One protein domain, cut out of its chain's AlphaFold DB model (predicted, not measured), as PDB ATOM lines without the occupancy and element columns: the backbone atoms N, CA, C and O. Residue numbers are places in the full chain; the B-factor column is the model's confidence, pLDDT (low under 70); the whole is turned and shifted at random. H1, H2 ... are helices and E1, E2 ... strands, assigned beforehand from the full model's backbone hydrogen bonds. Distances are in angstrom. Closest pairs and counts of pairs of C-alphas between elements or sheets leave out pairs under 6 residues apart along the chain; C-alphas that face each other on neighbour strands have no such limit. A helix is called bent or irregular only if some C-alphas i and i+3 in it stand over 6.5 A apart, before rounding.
ATOM      1  N   ALA A   6     198.946 362.444 249.305       43.22
ATOM      2  CA  ALA A   6     199.428 362.511 250.683       43.22
ATOM      3  C   ALA A   6     200.956 362.704 250.813       43.22
ATOM      4  O   ALA A   6     201.423 363.295 251.793       43.22
ATOM      5  N   THR A   7     201.747 362.258 249.829       48.53
ATOM      6  CA  THR A   7     203.221 362.371 249.861       48.53
ATOM      7  C   THR A   7     203.760 363.748 249.459       48.53
ATOM      8  O   THR A   7     204.934 364.031 249.695       48.53
ATOM      9  N   VAL A   8     202.929 364.640 248.903       56.16
ATOM     10  CA  VAL A   8     203.367 365.987 248.487       56.16
ATOM     11  C   VAL A   8     203.459 366.944 249.684       56.16
ATOM     12  O   VAL A   8     204.382 367.764 249.762       56.16
ATOM     13  N   ASN A   9     202.555 366.789 250.658       67.62
ATOM     14  CA  ASN A   9     202.379 367.726 251.773       67.62
ATOM     15  C   ASN A   9     203.107 367.337 253.069       67.62
ATOM     16  O   ASN A   9     203.153 368.138 254.001       67.62
ATOM     17  N   HIS A  10     203.735 366.159 253.121       73.88
ATOM     18  CA  HIS A  10     204.507 365.698 254.276       73.88
ATOM     19  C   HIS A  10     206.001 365.633 253.958       73.88
ATOM     20  O   HIS A  10     206.414 365.231 252.870       73.88
ATOM     21  N   LEU A  11     206.825 366.036 254.920       76.88
ATOM     22  CA  LEU A  11     208.275 365.903 254.879       76.88
ATOM     23  C   LEU A  11     208.709 364.768 255.799       76.88
ATOM     24  O   LEU A  11     208.226 364.638 256.922       76.88
ATOM     25  N   LYS A  12     209.652 363.970 255.303       79.12
ATOM     26  CA  LYS A  12     210.314 362.917 256.063       79.12
ATOM     27  C   LYS A  12     211.449 363.541 256.875       79.12
ATOM     28  O   LYS A  12     212.389 364.092 256.295       79.12
ATOM     29  N   CYS A  13     211.363 363.457 258.196       76.44
ATOM     30  CA  CYS A  13     212.339 364.026 259.119       76.44
ATOM     31  C   CYS A  13     212.942 362.958 260.035       76.44
ATOM     32  O   CYS A  13     212.280 361.980 260.373       76.44
ATOM     33  N   SER A  14     214.197 363.148 260.437       76.69
ATOM     34  CA  SER A  14     214.830 362.344 261.482       76.69
ATOM     35  C   SER A  14     214.248 362.700 262.860       76.69
ATOM     36  O   SER A  14     213.655 363.776 263.013       76.69
ATOM     37  N   PRO A  15     214.464 361.864 263.892       72.50
ATOM     38  CA  PRO A  15     214.062 362.161 265.275       72.50
ATOM     39  C   PRO A  15     214.653 363.465 265.840       72.50
ATOM     40  O   PRO A  15     214.130 364.027 266.796       72.50
ATOM     41  N   ILE A  16     215.714 363.993 265.221       75.38
ATOM     42  CA  ILE A  16     216.343 365.272 265.585       75.38
ATOM     43  C   ILE A  16     215.844 366.461 264.746       75.38
ATOM     44  O   ILE A  16     216.319 367.583 264.913       75.38
ATOM     45  N   GLY A  17     214.856 366.242 263.873       70.19
ATOM     46  CA  GLY A  17     214.189 367.285 263.094       70.19
ATOM     47  C   GLY A  17     214.904 367.667 261.796       70.19
ATOM     48  O   GLY A  17     214.556 368.677 261.178       70.19
ATOM     49  N   GLU A  18     215.890 366.887 261.356       79.00
ATOM     50  CA  GLU A  18     216.580 367.106 260.083       79.00
ATOM     51  C   GLU A  18     215.800 366.477 258.928       79.00
ATOM     52  O   GLU A  18     215.190 365.422 259.072       79.00
ATOM     53  N   SER A  19     215.797 367.120 257.761       74.31
ATOM     54  CA  SER A  19     215.151 366.561 256.571       74.31
ATOM     55  C   SER A  19     215.928 365.356 256.052       74.31
ATOM     56  O   SER A  19     217.128 365.461 255.799       74.31
ATOM     57  N   VAL A  20     215.236 364.247 255.810       70.50
ATOM     58  CA  VAL A  20     215.846 363.025 255.280       70.50
ATOM     59  C   VAL A  20     215.628 362.945 253.770       70.50
ATOM     60  O   VAL A  20     214.496 362.904 253.287       70.50
ATOM     61  N   SER A  21     216.724 362.875 253.015       67.69
ATOM     62  CA  SER A  21     216.717 362.572 251.581       67.69
ATOM     63  C   SER A  21     216.719 361.057 251.329       67.69
ATOM     64  O   SER A  21     217.049 360.261 252.206       67.69
ATOM     65  N   LYS A  22     216.429 360.635 250.088       59.31
ATOM     66  CA  LYS A  22     216.548 359.219 249.683       59.31
ATOM     67  C   LYS A  22     217.957 358.643 249.902       59.31
ATOM     68  O   LYS A  22     218.062 357.457 250.176       59.31
ATOM     69  N   SER A  23     219.009 359.463 249.818       52.09
ATOM     70  CA  SER A  23     220.400 359.034 250.032       52.09
ATOM     71  C   SER A  23     220.751 358.803 251.505       52.09
ATOM     72  O   SER A  23     221.645 358.021 251.788       52.09
ATOM     73  N   ASN A  24     220.040 359.447 252.439       53.44
ATOM     74  CA  ASN A  24     220.332 359.384 253.879       53.44
ATOM     75  C   ASN A  24     219.273 358.578 254.653       53.44
ATOM     76  O   ASN A  24     219.314 358.486 255.879       53.44
ATOM     77  N   ALA A  25     218.303 357.992 253.944       54.00
ATOM     78  CA  ALA A  25     217.227 357.200 254.528       54.00
ATOM     79  C   ALA A  25     217.693 355.839 255.072       54.00
ATOM     80  O   ALA A  25     216.966 355.238 255.843       54.00
ATOM     81  N   ALA A  26     218.876 355.349 254.701       51.16
ATOM     82  CA  ALA A  26     219.426 354.121 255.281       51.16
ATOM     83  C   ALA A  26     219.999 354.328 256.699       51.16
ATOM     84  O   ALA A  26     220.200 353.358 257.417       51.16
ATOM     85  N   ILE A  27     220.249 355.584 257.098       52.41
ATOM     86  CA  ILE A  27     220.947 355.938 258.349       52.41
ATOM     87  C   ILE A  27     219.988 355.996 259.549       52.41
ATOM     88  O   ILE A  27     220.409 355.818 260.685       52.41
ATOM     89  N   ASN A  28     218.698 356.250 259.313       50.16
ATOM     90  CA  ASN A  28     217.696 356.336 260.375       50.16
ATOM     91  C   ASN A  28     216.671 355.211 260.187       50.16
ATOM     92  O   ASN A  28     216.088 355.095 259.112       50.16
ATOM     93  N   GLU A  29     216.433 354.398 261.214       52.84
ATOM     94  CA  GLU A  29     215.391 353.359 261.170       52.84
ATOM     95  C   GLU A  29     213.974 353.938 261.294       52.84
ATOM     96  O   GLU A  29     213.019 353.354 260.784       52.84
ATOM     97  N   GLU A  30     213.843 355.102 261.934       64.81
ATOM     98  CA  GLU A  30     212.575 355.753 262.267       64.81
ATOM     99  C   GLU A  30     212.512 357.166 261.681       64.81
ATOM    100  O   GLU A  30     213.500 357.910 261.645       64.81
ATOM    101  N   PHE A  31     211.323 357.539 261.211       70.00
ATOM    102  CA  PHE A  31     211.081 358.819 260.564       70.00
ATOM    103  C   PHE A  31     209.797 359.444 261.057       70.00
ATOM    104  O   PHE A  31     208.761 358.791 261.141       70.00
ATOM    105  N   LEU A  32     209.854 360.750 261.263       73.12
ATOM    106  CA  LEU A  32     208.674 361.560 261.481       73.12
ATOM    107  C   LEU A  32     208.147 362.012 260.123       73.12
ATOM    108  O   LEU A  32     208.886 362.591 259.320       73.12
ATOM    109  N   PHE A  33     206.866 361.770 259.871       75.94
ATOM    110  CA  PHE A  33     206.151 362.380 258.758       75.94
ATOM    111  C   PHE A  33     205.483 363.648 259.268       75.94
ATOM    112  O   PHE A  33     204.482 363.595 259.976       75.94
ATOM    113  N   ILE A  34     206.069 364.795 258.938       80.00
ATOM    114  CA  ILE A  34     205.610 366.091 259.437       80.00
ATOM    115  C   ILE A  34     204.954 366.847 258.290       80.00
ATOM    116  O   ILE A  34     205.560 367.020 257.229       80.00
ATOM    117  N   HIS A  35     203.725 367.316 258.496       81.56
ATOM    118  CA  HIS A  35     203.062 368.186 257.531       81.56
ATOM    119  C   HIS A  35     203.884 369.467 257.329       81.56
ATOM    120  O   HIS A  35     204.364 370.056 258.300       81.56
ATOM    121  N   ARG A  36     204.055 369.917 256.080       80.62
ATOM    122  CA  ARG A  36     204.915 371.072 255.746       80.62
ATOM    123  C   ARG A  36     204.590 372.319 256.574       80.62
ATOM    124  O   ARG A  36     205.516 372.994 257.020       80.62
ATOM    125  N   ASP A  37     203.310 372.567 256.829       84.56
ATOM    126  CA  ASP A  37     202.837 373.738 257.583       84.56
ATOM    127  C   ASP A  37     203.185 373.686 259.081       84.56
ATOM    128  O   ASP A  37     203.333 374.722 259.729       84.56
ATOM    129  N   GLU A  38     203.392 372.488 259.633       84.69
ATOM    130  CA  GLU A  38     203.732 372.272 261.045       84.69
ATOM    131  C   GLU A  38     205.245 372.090 261.263       84.69
ATOM    132  O   GLU A  38     205.710 372.028 262.402       84.69
ATOM    133  N   LEU A  39     206.053 372.074 260.193       84.31
ATOM    134  CA  LEU A  39     207.490 371.779 260.253       84.31
ATOM    135  C   LEU A  39     208.253 372.676 261.235       84.31
ATOM    136  O   LEU A  39     209.092 372.198 261.998       84.31
ATOM    137  N   THR A  40     207.987 373.981 261.219       86.50
ATOM    138  CA  THR A  40     208.681 374.939 262.092       86.50
ATOM    139  C   THR A  40     208.348 374.693 263.563       86.50
ATOM    140  O   THR A  40     209.250 374.698 264.404       86.50
ATOM    141  N   LYS A  41     207.073 374.429 263.872       88.56
ATOM    142  CA  LYS A  41     206.621 374.111 265.234       88.56
ATOM    143  C   LYS A  41     207.212 372.784 265.698       88.56
ATOM    144  O   LYS A  41     207.819 372.740 266.761       88.56
ATOM    145  N   ALA A  42     207.156 371.753 264.859       87.88
ATOM    146  CA  ALA A  42     207.726 370.440 265.137       87.88
ATOM    147  C   ALA A  42     209.244 370.493 265.401       87.88
ATOM    148  O   ALA A  42     209.735 369.908 266.363       87.88
ATOM    149  N   LYS A  43     210.013 371.264 264.617       88.12
ATOM    150  CA  LYS A  43     211.447 371.479 264.891       88.12
ATOM    151  C   LYS A  43     211.681 372.178 266.231       88.12
ATOM    152  O   LYS A  43     212.570 371.782 266.983       88.12
ATOM    153  N   SER A  44     210.886 373.203 266.542       89.69
ATOM    154  CA  SER A  44     210.958 373.890 267.836       89.69
ATOM    155  C   SER A  44     210.642 372.940 268.997       89.69
ATOM    156  O   SER A  44     211.342 372.956 270.008       89.69
ATOM    157  N   ALA A  45     209.645 372.074 268.825       90.94
ATOM    158  CA  ALA A  45     209.258 371.048 269.783       90.94
ATOM    159  C   ALA A  45     210.385 370.038 270.046       90.94
ATOM    160  O   ALA A  45     210.734 369.785 271.200       90.94
ATOM    161  N   ILE A  46     211.046 369.544 268.992       89.88
ATOM    162  CA  ILE A  46     212.210 368.650 269.113       89.88
ATOM    163  C   ILE A  46     213.358 369.335 269.879       89.88
ATOM    164  O   ILE A  46     214.006 368.737 270.739       89.88
ATOM    165  N   ILE A  47     213.607 370.623 269.628       90.38
ATOM    166  CA  ILE A  47     214.621 371.381 270.377       90.38
ATOM    167  C   ILE A  47     214.218 371.531 271.851       90.38
ATOM    168  O   ILE A  47     215.075 371.414 272.735       90.38
ATOM    169  N   GLN A  48     212.938 371.789 272.125       91.38
ATOM    170  CA  GLN A  48     212.406 371.933 273.477       91.38
ATOM    171  C   GLN A  48     212.554 370.632 274.273       91.38
ATOM    172  O   GLN A  48     213.151 370.664 275.352       91.38
ATOM    173  N   ILE A  49     212.113 369.491 273.728       91.81
ATOM    174  CA  ILE A  49     212.233 368.192 274.405       91.81
ATOM    175  C   ILE A  49     213.704 367.827 274.641       91.81
ATOM    176  O   ILE A  49     214.081 367.446 275.749       91.81
ATOM    177  N   ARG A  50     214.585 368.079 273.659       90.44
ATOM    178  CA  ARG A  50     216.030 367.836 273.803       90.44
ATOM    179  C   ARG A  50     216.676 368.668 274.906       90.44
ATOM    180  O   ARG A  50     217.693 368.253 275.461       90.44
ATOM    181  N   ARG A  51     216.169 369.874 275.185       90.06
ATOM    182  CA  ARG A  51     216.705 370.788 276.214       90.06
ATOM    183  C   ARG A  51     216.153 370.514 277.608       90.06
ATOM    184  O   ARG A  51     216.805 370.895 278.576       90.06
ATOM    185  N   MET A  52     214.999 369.864 277.705       89.62
ATOM    186  CA  MET A  52     214.300 369.605 278.960       89.62
ATOM    187  C   MET A  52     215.192 368.987 280.060       89.62
ATOM    188  O   MET A  52     215.190 369.532 281.163       89.62
ATOM    189  N   PRO A  53     216.030 367.956 279.803       90.12
ATOM    190  CA  PRO A  53     216.887 367.376 280.842       90.12
ATOM    191  C   PRO A  53     218.158 368.191 281.156       90.12
ATOM    192  O   PRO A  53     218.826 367.915 282.148       90.12
ATOM    193  N   ALA A  54     218.527 369.199 280.354       84.50
ATOM    194  CA  ALA A  54     219.880 369.774 280.367       84.50
ATOM    195  C   ALA A  54     220.306 370.363 281.728       84.50
ATOM    196  O   ALA A  54     221.414 370.107 282.203       84.50
ATOM    197  N   SER A  55     219.438 371.144 282.379       77.94
ATOM    198  CA  SER A  55     219.747 371.807 283.657       77.94
ATOM    199  C   SER A  55     219.383 370.971 284.889       77.94
ATOM    200  O   SER A  55     219.986 371.156 285.954       77.94
ATOM    201  N   VAL A  56     218.427 370.053 284.737       80.00
ATOM    202  CA  VAL A  56     217.864 369.213 285.807       80.00
ATOM    203  C   VAL A  56     218.513 367.828 285.896       80.00
ATOM    204  O   VAL A  56     218.336 367.136 286.894       80.00
ATOM    205  N   GLY A  57     219.316 367.447 284.901       87.75
ATOM    206  CA  GLY A  57     219.972 366.144 284.803       87.75
ATOM    207  C   GLY A  57     219.121 365.141 284.030       87.75
ATOM    208  O   GLY A  57     219.530 364.685 282.967       87.75
ATOM    209  N   MET A  58     217.917 364.860 284.529       90.75
ATOM    210  CA  MET A  58     216.920 364.004 283.878       90.75
ATOM    211  C   MET A  58     215.550 364.670 283.890       90.75
ATOM    212  O   MET A  58     215.218 365.402 284.824       90.75
ATOM    213  N   ALA A  59     214.754 364.384 282.868       90.50
ATOM    214  CA  ALA A  59     213.376 364.834 282.755       90.50
ATOM    215  C   ALA A  59     212.424 363.634 282.737       90.50
ATOM    216  O   ALA A  59     212.810 362.548 282.307       90.50
ATOM    217  N   LYS A  60     211.183 363.843 283.189       91.31
ATOM    218  CA  LYS A  60     210.085 362.896 282.980       91.31
ATOM    219  C   LYS A  60     209.344 363.265 281.710       91.31
ATOM    220  O   LYS A  60     208.984 364.429 281.525       91.31
ATOM    221  N   LEU A  61     209.117 362.286 280.853       91.06
ATOM    222  CA  LEU A  61     208.462 362.491 279.572       91.06
ATOM    223  C   LEU A  61     206.987 362.862 279.732       91.06
ATOM    224  O   LEU A  61     206.493 363.724 279.020       91.06
ATOM    225  N   GLU A  62     206.317 362.299 280.732       89.25
ATOM    226  CA  GLU A  62     204.901 362.543 281.021       89.25
ATOM    227  C   GLU A  62     204.630 363.987 281.488       89.25
ATOM    228  O   GLU A  62     203.497 364.459 281.445       89.25
ATOM    229  N   GLU A  63     205.666 364.718 281.917       87.56
ATOM    230  CA  GLU A  63     205.580 366.152 282.230       87.56
ATOM    231  C   GLU A  63     205.879 367.042 281.010       87.56
ATOM    232  O   GLU A  63     205.768 368.270 281.090       87.56
ATOM    233  N   ALA A  64     206.273 366.451 279.880       87.69
ATOM    234  CA  ALA A  64     206.531 367.174 278.649       87.69
ATOM    235  C   ALA A  64     205.210 367.464 277.929       87.69
ATOM    236  O   ALA A  64     204.584 366.574 277.363       87.69
ATOM    237  N   ASN A  65     204.807 368.733 277.921       85.56
ATOM    238  CA  ASN A  65     203.715 369.217 277.085       85.56
ATOM    239  C   ASN A  65     204.301 370.041 275.929       85.56
ATOM    240  O   ASN A  65     204.636 371.217 276.112       85.56
ATOM    241  N   VAL A  66     204.531 369.390 274.782       87.81
ATOM    242  CA  VAL A  66     205.272 369.964 273.651       87.81
ATOM    243  C   VAL A  66     204.538 369.716 272.330       87.81
ATOM    244  O   VAL A  66     204.812 368.764 271.605       87.81
ATOM    245  N   GLU A  67     203.637 370.635 271.998       88.94
ATOM    246  CA  GLU A  67     202.930 370.666 270.713       88.94
ATOM    247  C   GLU A  67     203.904 370.750 269.518       88.94
ATOM    248  O   GLU A  67     204.892 371.487 269.598       88.94
ATOM    249  N   PRO A  68     203.630 370.069 268.387       88.50
ATOM    250  CA  PRO A  68     202.376 369.382 268.051       88.50
ATOM    251  C   PRO A  68     202.369 367.881 268.391       88.50
ATOM    252  O   PRO A  68     201.546 367.146 267.853       88.50
ATOM    253  N   PHE A  69     203.330 367.397 269.184       89.31
ATOM    254  CA  PHE A  69     203.500 365.963 269.397       89.31
ATOM    255  C   PHE A  69     202.675 365.454 270.575       89.31
ATOM    256  O   PHE A  69     202.722 366.021 271.668       89.31
ATOM    257  N   ASP A  70     201.986 364.335 270.365       89.00
ATOM    258  CA  ASP A  70     201.392 363.563 271.454       89.00
ATOM    259  C   ASP A  70     202.457 362.767 272.242       89.00
ATOM    260  O   ASP A  70     203.644 362.742 271.906       89.00
ATOM    261  N   GLN A  71     202.047 362.110 273.330       86.06
ATOM    262  CA  GLN A  71     202.964 361.356 274.193       86.06
ATOM    263  C   GLN A  71     203.622 360.164 273.486       86.06
ATOM    264  O   GLN A  71     204.793 359.882 273.749       86.06
ATOM    265  N   SER A  72     202.914 359.484 272.583       83.00
ATOM    266  CA  SER A  72     203.452 358.353 271.821       83.00
ATOM    267  C   SER A  72     204.543 358.829 270.859       83.00
ATOM    268  O   SER A  72     205.668 358.321 270.861       83.00
ATOM    269  N   GLN A  73     204.279 359.917 270.136       85.62
ATOM    270  CA  GLN A  73     205.249 360.575 269.266       85.62
ATOM    271  C   GLN A  73     206.462 361.085 270.050       85.62
ATOM    272  O   GLN A  73     207.599 360.877 269.623       85.62
ATOM    273  N   LEU A  74     206.257 361.702 271.218       89.19
ATOM    274  CA  LEU A  74     207.353 362.145 272.082       89.19
ATOM    275  C   LEU A  74     208.215 360.973 272.572       89.19
ATOM    276  O   LEU A  74     209.441 361.092 272.567       89.19
ATOM    277  N   ARG A  75     207.613 359.832 272.942       86.38
ATOM    278  CA  ARG A  75     208.350 358.604 273.306       86.38
ATOM    279  C   ARG A  75     209.242 358.148 272.159       86.38
ATOM    280  O   ARG A  75     210.433 357.928 272.378       86.38
ATOM    281  N   THR A  76     208.697 358.076 270.949       82.44
ATOM    282  CA  THR A  76     209.444 357.683 269.748       82.44
ATOM    283  C   THR A  76     210.587 358.649 269.447       82.44
ATOM    284  O   THR A  76     211.709 358.207 269.195       82.44
ATOM    285  N   ILE A  77     210.339 359.960 269.530       86.88
ATOM    286  CA  ILE A  77     211.355 361.003 269.323       86.88
ATOM    287  C   ILE A  77     212.495 360.854 270.328       86.88
ATOM    288  O   ILE A  77     213.664 360.864 269.940       86.88
ATOM    289  N   VAL A  78     212.169 360.719 271.616       90.38
ATOM    290  CA  VAL A  78     213.170 360.604 272.682       90.38
ATOM    291  C   VAL A  78     213.971 359.315 272.536       90.38
ATOM    292  O   VAL A  78     215.197 359.382 272.545       90.38
ATOM    293  N   ALA A  79     213.312 358.167 272.353       84.69
ATOM    294  CA  ALA A  79     213.983 356.874 272.229       84.69
ATOM    295  C   ALA A  79     214.934 356.831 271.023       84.69
ATOM    296  O   ALA A  79     216.063 356.368 271.152       84.69
ATOM    297  N   ASN A  80     214.526 357.388 269.881       80.38
ATOM    298  CA  ASN A  80     215.307 357.330 268.641       80.38
ATOM    299  C   ASN A  80     216.248 358.523 268.423       80.38
ATOM    300  O   ASN A  80     216.904 358.621 267.386       80.38
ATOM    301  N   THR A  81     216.333 359.453 269.373       84.12
ATOM    302  CA  THR A  81     217.331 360.522 269.309       84.12
ATOM    303  C   THR A  81     218.719 359.951 269.644       84.12
ATOM    304  O   THR A  81     218.851 359.291 270.671       84.12
ATOM    305  N   PRO A  82     219.771 360.224 268.846       78.75
ATOM    306  CA  PRO A  82     221.125 359.751 269.136       78.75
ATOM    307  C   PRO A  82     221.604 360.119 270.542       78.75
ATOM    308  O   PRO A  82     221.385 361.239 271.011       78.75
ATOM    309  N   GLY A  83     222.273 359.178 271.215       83.50
ATOM    310  CA  GLY A  83     222.720 359.368 272.591       83.50
ATOM    311  C   GLY A  83     221.587 359.487 273.610       83.50
ATOM    312  O   GLY A  83     221.822 360.029 274.690       83.50
TER     313      GLY A  83
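AT A GLANCE: This is residues 6 to 83 of the 393 residues of an uncharacterized protein of Planctomycetes bacterium TBK1r (UniProt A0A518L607). A small hairpin of two short strands, E1 and E2, makes one end of an elongated body, and the long helix H1 starts straight from E2 and runs toward the other end. There residues 52 to 70 loop round and fold back to a shorter helix, H2, set steeply to H1. The printed part has 78 residues, with two named strands and then two named helices in the order E1, E2, H1, H2. The class is mixed, though under half of the residues, 34, are in named elements. The whole is compact, with a radius of gyration of the C-alphas of 12.7 A, and spans 39 by 25 by 18 A.

IN THESE COORDINATES: Find C-alpha 10 at (204.507, 365.698, 254.276), where E1, residues 10 to 13, begins. After residues 14 to 31 comes E2, residues 32 to 35. At C-alpha 36, (204.915, 371.072, 255.746), H1 begins and runs 23.6 A to residue 51; it is irregular, with C-alphas 37 and 40 7.5 A apart. H2, residues 71 to 80, measures 14.1 A and ends at C-alpha 80, (215.307, 357.330, 268.641).

HOW THE PARTS SIT: Look first at the antiparallel hairpin E1 and E2, at 146 degrees, where N 11 and O 34 are 2.8 A apart and N 13 and O 32 2.9 A, within hydrogen-bond range. The closest C-alphas of E1 and H1 are those of His 10 and Arg 36, 5.6 A apart. H1 and H2 only just touch, through residues 46 to 50 of H1 alone, with 3 pairs of C-alphas within 8 A; the closest are Ile 46 and Ile 77, 7.7 A. They run the same way at a steep tilt of 67 degrees. H2 is apart from E1, and only just apart from E2, at 8.3 A. Every O i to N i+4 pair is within hydrogen-bond range in H2, and 10 of 12 in H1.

THE WHOLE: The two C-alphas farthest apart are those of Ala 6 and Val 56, 40.2 A. The printed part has no cut; the links E1 to E2 and H1 to H2 are long, and E2 to H1 is tight. The model's pLDDT is under 70 at residues 6 to 9 and 21 to 30.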